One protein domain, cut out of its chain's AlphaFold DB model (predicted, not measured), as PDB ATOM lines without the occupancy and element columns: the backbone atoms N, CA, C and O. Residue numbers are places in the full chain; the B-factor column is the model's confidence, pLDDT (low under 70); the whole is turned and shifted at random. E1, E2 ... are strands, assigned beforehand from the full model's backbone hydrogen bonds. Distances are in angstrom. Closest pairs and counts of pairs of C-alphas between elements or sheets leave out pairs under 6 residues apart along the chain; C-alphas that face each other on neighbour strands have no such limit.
ATOM      1  N   LYS A  41      68.049  78.898  38.029       80.06
ATOM      2  CA  LYS A  41      66.723  78.317  37.765       80.06
ATOM      3  C   LYS A  41      65.632  79.005  38.568       80.06
ATOM      4  O   LYS A  41      64.528  79.195  38.059       80.06
ATOM      5  N   SER A  42      65.935  79.361  39.810       76.25
ATOM      6  CA  SER A  42      65.001  80.015  40.713       76.25
ATOM      7  C   SER A  42      65.762  80.937  41.666       76.25
ATOM      8  O   SER A  42      66.929  80.699  41.979       76.25
ATOM      9  N   VAL A  43      65.095  82.002  42.105       74.31
ATOM     10  CA  VAL A  43      65.521  82.816  43.244       74.31
ATOM     11  C   VAL A  43      64.290  83.022  44.108       74.31
ATOM     12  O   VAL A  43      63.275  83.537  43.637       74.31
ATOM     13  N   ASN A  44      64.378  82.611  45.363       78.19
ATOM     14  CA  ASN A  44      63.342  82.776  46.360       78.19
ATOM     15  C   ASN A  44      63.843  83.680  47.486       78.19
ATOM     16  O   ASN A  44      65.001  83.605  47.896       78.19
ATOM     17  N   ILE A  45      62.950  84.526  47.991       74.94
ATOM     18  CA  ILE A  45      63.236  85.422  49.108       74.94
ATOM     19  C   ILE A  45      62.230  85.132  50.216       74.94
ATOM     20  O   ILE A  45      61.018  85.174  50.005       74.94
ATOM     21  N   SER A  46      62.739  84.851  51.407       79.94
ATOM     22  CA  SER A  46      61.944  84.499  52.581       79.94
ATOM     23  C   SER A  46      62.392  85.293  53.804       79.94
ATOM     24  O   SER A  46      63.447  85.932  53.820       79.94
ATOM     25  N   LYS A  47      61.575  85.279  54.860       79.44
ATOM     26  CA  LYS A  47      62.012  85.791  56.167       79.44
ATOM     27  C   LYS A  47      63.185  84.939  56.665       79.44
ATOM     28  O   LYS A  47      63.223  83.742  56.400       79.44
ATOM     29  N   SER A  48      64.098  85.517  57.443       78.19
ATOM     30  CA  SER A  48      65.213  84.765  58.053       78.19
ATOM     31  C   SER A  48      64.759  83.601  58.949       78.19
ATOM     32  O   SER A  48      65.484  82.629  59.121       78.19
ATOM     33  N   THR A  49      63.537  83.662  59.483       80.06
ATOM     34  CA  THR A  49      62.891  82.577  60.244       80.06
ATOM     35  C   THR A  49      62.203  81.523  59.365       80.06
ATOM     36  O   THR A  49      61.549  80.623  59.888       80.06
ATOM     37  N   GLY A  50      62.286  81.657  58.042       75.81
ATOM     38  CA  GLY A  50      61.497  80.905  57.073       75.81
ATOM     39  C   GLY A  50      60.102  81.497  56.836       75.81
ATOM     40  O   GLY A  50      59.566  82.263  57.641       75.81
ATOM     41  N   GLY A  51      59.503  81.124  55.701       78.38
ATOM     42  CA  GLY A  51      58.170  81.569  55.281       78.38
ATOM     43  C   GLY A  51      58.164  82.811  54.380       78.38
ATOM     44  O   GLY A  51      59.173  83.497  54.207       78.38
ATOM     45  N   ALA A  52      57.007  83.083  53.773       75.81
ATOM     46  CA  ALA A  52      56.846  84.165  52.806       75.81
ATOM     47  C   ALA A  52      56.948  85.557  53.453       75.81
ATOM     48  O   ALA A  52      56.524  85.777  54.593       75.81
ATOM     49  N   ILE A  53      57.460  86.522  52.688       73.38
ATOM     50  CA  ILE A  53      57.397  87.941  53.043       73.38
ATOM     51  C   ILE A  53      55.990  88.441  52.696       73.38
ATOM     52  O   ILE A  53      55.698  88.782  51.554       73.38
ATOM     53  N   THR A  54      55.095  88.413  53.680       73.81
ATOM     54  CA  THR A  54      53.696  88.867  53.554       73.81
ATOM     55  C   THR A  54      53.510  90.351  53.855       73.81
ATOM     56  O   THR A  54      52.499  90.929  53.471       73.81
ATOM     57  N   ASP A  55      54.493  90.958  54.517       73.44
ATOM     58  CA  ASP A  55      54.484  92.334  55.007       73.44
ATOM     59  C   ASP A  55      55.817  93.008  54.643       73.44
ATOM     60  O   ASP A  55      56.819  92.301  54.487       73.44
ATOM     61  N   PRO A  56      55.873  94.347  54.507       69.12
ATOM     62  CA  PRO A  56      57.127  95.051  54.261       69.12
ATOM     63  C   PRO A  56      58.166  94.735  55.342       69.12
ATOM     64  O   PRO A  56      57.866  94.840  56.531       69.12
ATOM     65  N   LEU A  57      59.386  94.385  54.927       69.25
ATOM     66  CA  LEU A  57      60.497  94.161  55.850       69.25
ATOM     67  C   LEU A  57      60.885  95.469  56.549       69.25
ATOM     68  O   LEU A  57      60.983  96.527  55.916       69.25
ATOM     69  N   GLY A  58      61.132  95.394  57.855       68.75
ATOM     70  CA  GLY A  58      61.690  96.504  58.619       68.75
ATOM     71  C   GLY A  58      63.106  96.873  58.155       68.75
ATOM     72  O   GLY A  58      63.835  96.050  57.610       68.75
ATOM     73  N   VAL A  59      63.539  98.109  58.438       62.06
ATOM     74  CA  VAL A  59      64.846  98.684  58.019       62.06
ATOM     75  C   VAL A  59      66.068  97.883  58.517       62.06
ATOM     76  O   VAL A  59      67.184  98.102  58.055       62.06
ATOM     77  N   TRP A  60      65.862  96.928  59.427       71.62
ATOM     78  CA  TRP A  60      66.901  96.109  60.055       71.62
ATOM     79  C   TRP A  60      66.538  94.624  60.122       71.62
ATOM     80  O   TRP A  60      67.130  93.880  60.898       71.62
ATOM     81  N   GLU A  61      65.541  94.191  59.350       74.75
ATOM     82  CA  GLU A  61      65.156  92.785  59.317       74.75
ATOM     83  C   GLU A  61      65.978  92.018  58.282       74.75
ATOM     84  O   GLU A  61      66.003  92.356  57.098       74.75
ATOM     85  N   SER A  62      66.631  90.948  58.740       75.94
ATOM     86  CA  SER A  62      67.312  90.005  57.863       75.94
ATOM     87  C   SER A  62      66.303  89.139  57.114       75.94
ATOM     88  O   SER A  62      65.325  88.637  57.682       75.94
ATOM     89  N   PHE A  63      66.598  88.894  55.845       76.56
ATOM     90  CA  PHE A  63      65.873  87.985  54.969       76.56
ATOM     91  C   PHE A  63      66.840  86.945  54.412       76.56
ATOM     92  O   PHE A  63      68.054  87.151  54.401       76.56
ATOM     93  N   GLN A  64      66.298  85.823  53.967       79.50
ATOM     94  CA  GLN A  64      67.061  84.767  53.328       79.50
ATOM     95  C   GLN A  64      66.824  84.819  51.822       79.50
ATOM     96  O   GLN A  64      65.693  85.003  51.368       79.50
ATOM     97  N   VAL A  65      67.903  84.654  51.061       77.12
ATOM     98  CA  VAL A  65      67.856  84.438  49.616       77.12
ATOM     99  C   VAL A  65      68.296  83.009  49.360       77.12
ATOM    100  O   VAL A  65      69.375  82.602  49.782       77.12
ATOM    101  N   GLU A  66      67.447  82.255  48.683       78.69
ATOM    102  CA  GLU A  66      67.728  80.899  48.231       78.69
ATOM    103  C   GLU A  66      67.710  80.907  46.708       78.69
ATOM    104  O   GLU A  66      66.781  81.437  46.100       78.69
ATOM    105  N   ALA A  67      68.758  80.378  46.087       77.62
ATOM    106  CA  ALA A  67      68.877  80.335  44.639       77.62
ATOM    107  C   ALA A  67      69.251  78.923  44.196       77.62
ATOM    108  O   ALA A  67      70.210  78.344  44.708       77.62
ATOM    109  N   ASP A  68      68.505  78.405  43.222       80.88
ATOM    110  CA  ASP A  68      68.796  77.122  42.593       80.88
ATOM    111  C   ASP A  68      69.626  77.336  41.334       80.88
ATOM    112  O   ASP A  68      69.263  78.124  40.452       80.88
ATOM    113  N   PHE A  69      70.704  76.567  41.218       77.81
ATOM    114  CA  PHE A  69      71.594  76.599  40.067       77.81
ATOM    115  C   PHE A  69      71.596  75.248  39.359       77.81
ATOM    116  O   PHE A  69      71.710  74.197  39.987       77.81
ATOM    117  N   GLU A  70      71.526  75.278  38.033       82.19
ATOM    118  CA  GLU A  70      71.757  74.119  37.179       82.19
ATOM    119  C   GLU A  70      72.868  74.473  36.197       82.19
ATOM    120  O   GLU A  70      72.754  75.447  35.457       82.19
ATOM    121  N   LEU A  71      73.944  73.687  36.197       79.31
ATOM    122  CA  LEU A  71      75.083  73.847  35.295       79.31
ATOM    123  C   LEU A  71      74.950  72.810  34.165       79.31
ATOM    124  O   LEU A  71      75.342  71.657  34.358       79.31
ATOM    125  N   PRO A  72      74.384  73.157  32.992       76.50
ATOM    126  CA  PRO A  72      74.170  72.184  31.932       76.50
ATOM    127  C   PRO A  72      75.511  71.791  31.313       76.50
ATOM    128  O   PRO A  72      76.348  72.647  31.002       76.50
ATOM    129  N   ASN A  73      75.703  70.492  31.084       73.25
ATOM    130  CA  ASN A  73      76.936  69.970  30.501       73.25
ATOM    131  C   ASN A  73      77.287  70.683  29.185       73.25
ATOM    132  O   ASN A  73      76.472  70.772  28.268       73.25
ATOM    133  N   GLY A  74      78.523  71.182  29.099       72.38
ATOM    134  CA  GLY A  74      79.055  71.865  27.917       72.38
ATOM    135  C   GLY A  74      78.614  73.321  27.735       72.38
ATOM    136  O   GLY A  74      79.074  73.953  26.788       72.38
ATOM    137  N   SER A  75      77.766  73.863  28.616       71.19
ATOM    138  CA  SER A  75      77.318  75.267  28.551       71.19
ATOM    139  C   SER A  75      78.137  76.213  29.431       71.19
ATOM    140  O   SER A  75      78.053  77.424  29.261       71.19
ATOM    141  N   VAL A  76      78.925  75.663  30.356       77.56
ATOM    142  CA  VAL A  76      79.773  76.409  31.291       77.56
ATOM    143  C   VAL A  76      81.199  75.861  31.264       77.56
ATOM    144  O   VAL A  76      81.411  74.653  31.109       77.56
ATOM    145  N   LYS A  77      82.186  76.744  31.409       81.88
ATOM    146  CA  LYS A  77      83.617  76.426  31.507       81.88
ATOM    147  C   LYS A  77      84.212  77.036  32.774       81.88
ATOM    148  O   LYS A  77      83.703  78.014  33.316       81.88
ATOM    149  N   ALA A  78      85.323  76.467  33.240       78.75
ATOM    150  CA  ALA A  78      86.052  77.021  34.375       78.75
ATOM    151  C   ALA A  78      86.393  78.497  34.120       78.75
ATOM    152  O   ALA A  78      86.906  78.834  33.054       78.75
ATOM    153  N   GLY A  79      86.118  79.347  35.107       80.56
ATOM    154  CA  GLY A  79      86.294  80.792  35.013       80.56
ATOM    155  C   GLY A  79      85.020  81.556  34.664       80.56
ATOM    156  O   GLY A  79      84.983  82.737  34.978       80.56
ATOM    157  N   ASP A  80      83.988  80.926  34.090       80.31
ATOM    158  CA  ASP A  80      82.692  81.590  33.896       80.31
ATOM    159  C   ASP A  80      82.108  82.062  35.229       80.31
ATOM    160  O   ASP A  80      82.320  81.443  36.276       80.31
ATOM    161  N   GLN A  81      81.365  83.166  35.177       83.19
ATOM    162  CA  GLN A  81      80.751  83.777  36.353       83.19
ATOM    163  C   GLN A  81      79.245  83.891  36.161       83.19
ATOM    164  O   GLN A  81      78.751  84.073  35.050       83.19
ATOM    165  N   THR A  82      78.504  83.790  37.254       77.62
ATOM    166  CA  THR A  82      77.060  84.034  37.278       77.62
ATOM    167  C   THR A  82      76.811  85.150  38.248       77.62
ATOM    168  O   THR A  82      77.389  85.140  39.324       77.62
ATOM    169  N   GLU A  83      75.945  86.087  37.891       80.62
ATOM    170  CA  GLU A  83      75.709  87.224  38.753       80.62
ATOM    171  C   GLU A  83      74.251  87.387  39.149       80.62
ATOM    172  O   GLU A  83      73.355  87.418  38.305       80.62
ATOM    173  N   ILE A  84      74.034  87.577  40.450       73.81
ATOM    174  CA  ILE A  84      72.739  87.942  41.012       73.81
ATOM    175  C   ILE A  84      72.869  89.335  41.615       73.81
ATOM    176  O   ILE A  84      73.597  89.549  42.583       73.81
ATOM    177  N   GLN A  85      72.155  90.299  41.042       75.25
ATOM    178  CA  GLN A  85      72.143  91.667  41.540       75.25
ATOM    179  C   GLN A  85      70.994  91.868  42.527       75.25
ATOM    180  O   GLN A  85      69.833  91.601  42.217       75.25
ATOM    181  N   LEU A  86      71.320  92.376  43.714       70.75
ATOM    182  CA  LEU A  86      70.324  92.805  44.683       70.75
ATOM    183  C   LEU A  86      69.800  94.191  44.286       70.75
ATOM    184  O   LEU A  86      70.570  95.079  43.919       70.75
ATOM    185  N   GLY A  87      68.482  94.384  44.361       66.00
ATOM    186  CA  GLY A  87      67.857  95.677  44.066       66.00
ATOM    187  C   GLY A  87      68.289  96.786  45.035       66.00
ATOM    188  O   GLY A  87      68.721  96.523  46.158       66.00
ATOM    189  N   ASP A  88      68.121  98.048  44.630       66.56
ATOM    190  CA  ASP A  88      68.636  99.211  45.373       66.56
ATOM    191  C   ASP A  88      68.143  99.323  46.822       66.56
ATOM    192  O   ASP A  88      68.864  99.858  47.671       66.56
ATOM    193  N   GLY A  89      66.953  98.791  47.110       63.84
ATOM    194  CA  GLY A  89      66.350  98.771  48.444       63.84
ATOM    195  C   GLY A  89      67.037  97.842  49.447       63.84
ATOM    196  O   GLY A  89      66.736  97.919  50.634       63.84
ATOM    197  N   PHE A  90      67.966  96.994  48.999       67.06
ATOM    198  CA  PHE A  90      68.668  96.042  49.852       67.06
ATOM    199  C   PHE A  90      70.089  96.509  50.184       67.06
ATOM    200  O   PHE A  90      70.763  97.191  49.398       67.06
ATOM    201  N   LYS A  91      70.545  96.131  51.381       66.50
ATOM    202  CA  LYS A  91      71.922  96.298  51.847       66.50
ATOM    203  C   LYS A  91      72.491  94.943  52.236       66.50
ATOM    204  O   LYS A  91      71.839  94.182  52.943       66.50
ATOM    205  N   VAL A  92      73.713  94.685  51.789       66.94
ATOM    206  CA  VAL A  92      74.533  93.575  52.271       66.94
ATOM    207  C   VAL A  92      75.281  94.078  53.499       66.94
ATOM    208  O   VAL A  92      75.950  95.107  53.426       66.94
ATOM    209  N   PHE A  93      75.127  93.390  54.627       63.47
ATOM    210  CA  PHE A  93      75.832  93.715  55.871       63.47
ATOM    211  C   PHE A  93      76.955  92.727  56.182       63.47
ATOM    212  O   PHE A  93      77.925  93.095  56.837       63.47
ATOM    213  N   GLU A  94      76.837  91.500  55.679       65.06
ATOM    214  CA  GLU A  94      77.820  90.441  55.853       65.06
ATOM    215  C   GLU A  94      78.169  89.880  54.477       65.06
ATOM    216  O   GLU A  94      77.292  89.523  53.689       65.06
ATOM    217  N   THR A  95      79.463  89.857  54.179       67.06
ATOM    218  CA  THR A  95      80.010  89.207  52.993       67.06
ATOM    219  C   THR A  95      80.638  87.902  53.423       67.06
ATOM    220  O   THR A  95      81.502  87.905  54.302       67.06
ATOM    221  N   ASP A  96      80.250  86.812  52.776       68.69
ATOM    222  CA  ASP A  96      80.881  85.517  52.982       68.69
ATOM    223  C   ASP A  96      81.284  84.903  51.639       68.69
ATOM    224  O   ASP A  96      80.820  85.314  50.569       68.69
ATOM    225  N   THR A  97      82.197  83.942  51.717       80.38
ATOM    226  CA  THR A  97      82.627  83.111  50.597       80.38
ATOM    227  C   THR A  97      82.093  81.707  50.817       80.38
ATOM    228  O   THR A  97      82.478  81.027  51.764       80.38
ATOM    229  N   ILE A  98      81.218  81.263  49.921       80.50
ATOM    230  CA  ILE A  98      80.536  79.977  50.039       80.50
ATOM    231  C   ILE A  98      81.018  79.072  48.911       80.50
ATOM    232  O   ILE A  98      80.875  79.393  47.731       80.50
ATOM    233  N   ASP A  99      81.578  77.920  49.265       87.56
ATOM    234  CA  ASP A  99      81.906  76.894  48.281       87.56
ATOM    235  C   ASP A  99      80.642  76.132  47.880       87.56
ATOM    236  O   ASP A  99      79.949  75.549  48.714       87.56
ATOM    237  N   LEU A 100      80.353  76.130  46.580       83.50
ATOM    238  CA  LEU A 100      79.269  75.350  46.002       83.50
ATOM    239  C   LEU A 100      79.799  73.955  45.690       83.50
ATOM    240  O   LEU A 100      80.740  73.792  44.905       83.50
ATOM    241  N   LEU A 101      79.199  72.957  46.334       87.12
ATOM    242  CA  LEU A 101      79.548  71.552  46.184       87.12
ATOM    243  C   LEU A 101      78.488  70.841  45.340       87.12
ATOM    244  O   LEU A 101      77.299  71.135  45.447       87.12
ATOM    245  N   ASP A 102      78.911  69.885  44.523       84.00
ATOM    246  CA  ASP A 102      77.995  68.951  43.875       84.00
ATOM    247  C   ASP A 102      77.482  67.881  44.873       84.00
ATOM    248  O   ASP A 102      77.983  67.783  45.999       84.00
ATOM    249  N   PRO A 103      76.508  67.031  44.492       85.25
ATOM    250  CA  PRO A 103      76.005  65.966  45.367       85.25
ATOM    251  C   PRO A 103      77.052  64.926  45.802       85.25
ATOM    252  O   PRO A 103      76.797  64.162  46.731       85.25
ATOM    253  N   SER A 104      78.212  64.865  45.138       90.56
ATOM    254  CA  SER A 104      79.340  64.016  45.537       90.56
ATOM    255  C   SER A 104      80.257  64.685  46.573       90.56
ATOM    256  O   SER A 104      81.153  64.035  47.113       90.56
ATOM    257  N   GLY A 105      80.017  65.964  46.883       87.31
ATOM    258  CA  GLY A 105      80.815  66.786  47.789       87.31
ATOM    259  C   GLY A 105      82.005  67.470  47.113       87.31
ATOM    260  O   GLY A 105      82.846  68.046  47.805       87.31
ATOM    261  N   GLN A 106      82.113  67.414  45.784       88.69
ATOM    262  CA  GLN A 106      83.186  68.079  45.053       88.69
ATOM    263  C   GLN A 106      82.840  69.548  44.811       88.69
ATOM    264  O   GLN A 106      81.748  69.886  44.366       88.69
ATOM    265  N   LYS A 107      83.804  70.435  45.073       88.75
ATOM    266  CA  LYS A 107      83.683  71.863  44.779       88.75
ATOM    267  C   LYS A 107      83.557  72.103  43.275       88.75
ATOM    268  O   LYS A 107      84.459  71.741  42.519       88.75
ATOM    269  N   VAL A 108      82.480  72.774  42.876       86.81
ATOM    270  CA  VAL A 108      82.185  73.134  41.479       86.81
ATOM    271  C   VAL A 108      82.225  74.638  41.224       86.81
ATOM    272  O   VAL A 108      82.513  75.051  40.105       86.81
ATOM    273  N   ALA A 109      81.999  75.461  42.251       84.94
ATOM    274  CA  ALA A 109      82.099  76.914  42.168       84.94
ATOM    275  C   ALA A 109      82.350  77.532  43.555       84.94
ATOM    276  O   ALA A 109      82.281  76.851  44.579       84.94
ATOM    277  N   THR A 110      82.650  78.826  43.578       86.94
ATOM    278  CA  THR A 110      82.701  79.638  44.796       86.94
ATOM    279  C   THR A 110      81.809  80.844  44.574       86.94
ATOM    280  O   THR A 110      82.020  81.560  43.602       86.94
ATOM    281  N   ALA A 111      80.848  81.050  45.466       81.69
ATOM    282  CA  ALA A 111      80.006  82.233  45.493       81.69
ATOM    283  C   ALA A 111      80.595  83.257  46.465       81.69
ATOM    284  O   ALA A 111      80.955  82.923  47.595       81.69
ATOM    285  N   THR A 112      80.677  84.507  46.029       82.38
ATOM    286  CA  THR A 112      81.143  85.638  46.835       82.38
ATOM    287  C   THR A 112      80.099  86.741  46.799       82.38
ATOM    288  O   THR A 112      79.566  87.067  45.739       82.38
ATOM    289  N   VAL A 113      79.827  87.352  47.948       75.69
ATOM    290  CA  VAL A 113      78.969  88.539  48.016       75.69
ATOM    291  C   VAL A 113      79.837  89.797  47.992       75.69
ATOM    292  O   VAL A 113      80.682  89.983  48.863       75.69
ATOM    293  N   ASP A 114      79.628  90.664  47.002       72.94
ATOM    294  CA  ASP A 114      80.246  91.988  46.898       72.94
ATOM    295  C   ASP A 114      79.293  93.039  47.492       72.94
ATOM    296  O   ASP A 114      78.241  93.359  46.922       72.94
ATOM    297  N   ASP A 115      79.657  93.572  48.659       66.38
ATOM    298  CA  ASP A 115      78.897  94.589  49.392       66.38
ATOM    299  C   ASP A 115      78.920  95.965  48.710       66.38
ATOM    300  O   ASP A 115      77.918  96.686  48.736       66.38
ATOM    301  N   GLN A 116      80.027  96.319  48.053       64.00
ATOM    302  CA  GLN A 116      80.199  97.586  47.339       64.00
ATOM    303  C   GLN A 116      79.320  97.640  46.089       64.00
ATOM    304  O   GLN A 116      78.798  98.697  45.730       64.00
ATOM    305  N   ARG A 117      79.162  96.496  45.413       62.19
ATOM    306  CA  ARG A 117      78.408  96.371  44.158       62.19
ATOM    307  C   ARG A 117      77.006  95.793  44.333       62.19
ATOM    308  O   ARG A 117      76.260  95.776  43.353       62.19
ATOM    309  N   LYS A 118      76.644  95.345  45.543       65.31
ATOM    310  CA  LYS A 118      75.372  94.669  45.859       65.31
ATOM    311  C   LYS A 118      75.100  93.476  44.929       65.31
ATOM    312  O   LYS A 118      73.991  93.308  44.417       65.31
ATOM    313  N   ARG A 119      76.135  92.683  44.651       66.38
ATOM    314  CA  ARG A 119      76.110  91.584  43.672       66.38
ATOM    315  C   ARG A 119      76.647  90.307  44.310       66.38
ATOM    316  O   ARG A 119      77.603  90.367  45.076       66.38
ATOM    317  N   LEU A 120      76.037  89.171  43.992       65.44
ATOM    318  CA  LEU A 120      76.615  87.848  44.228       65.44
ATOM    319  C   LEU A 120      77.250  87.361  42.930       65.44
ATOM    320  O   LEU A 120      76.603  87.477  41.888       65.44
ATOM    321  N   GLN A 121      78.474  86.835  43.000       69.75
ATOM    322  CA  GLN A 121      79.255  86.356  41.854       69.75
ATOM    323  C   GLN A 121      80.008  85.055  42.130       69.75
ATOM    324  O   GLN A 121      80.333  84.814  43.316       69.75
TER     325      GLN A 121
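Overview. This is residues 41 to 121 of the 121 residues of the protein "Big_8 domain-containing protein" of Streptococcus sp. HSISM1 (UniProt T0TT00). The model has little regular structure: two separate strand hairpins, E1 with E2 and E3 with E4, joined by a long looping stretch, residues 70 to 96, of which 72 to 77 stick out. Near the end the chain folds back, residues 119 to 120 pairing with 84 to 85 and with 113 to 114 of E4. Of 81 printed residues, 27 are in named strands, with no named helix: all strand, both sheets antiparallel. The whole is only just loose, close to compact (radius of gyration of the C-alphas 14.5 A), spanning 42 by 28 by 20 A.

Arrangement. E1, residues 41 to 47, and E2, residues 63 to 69, form an antiparallel hairpin at 165 degrees; N 44 and O 66, 2.8 A apart, are within hydrogen-bond range. E3, residues 97 to 101, and E4, residues 107 to 114, form another at 154 degrees, with N 111 and O 98 at 2.8 A. E1 and E2 are apart from E3 and E4.

Along the chain. E1 begins at C-alpha 41 (66.723, 78.317, 37.765) and measures 20.4 A, E2 19.6 A, E3 12.8 A; E4, 20.5 A, ends at C-alpha 114 (80.246, 91.988, 46.898).

Size, cuts and confidence. The farthest C-alphas, of Gly 58 and Gly 74, are 43.0 A apart. The printed part has no cut. Links E1 to E2 and E2 to E3 are long. pLDDT is under 70 in residues 56 to 59, 87 to 96 and 115 to 121.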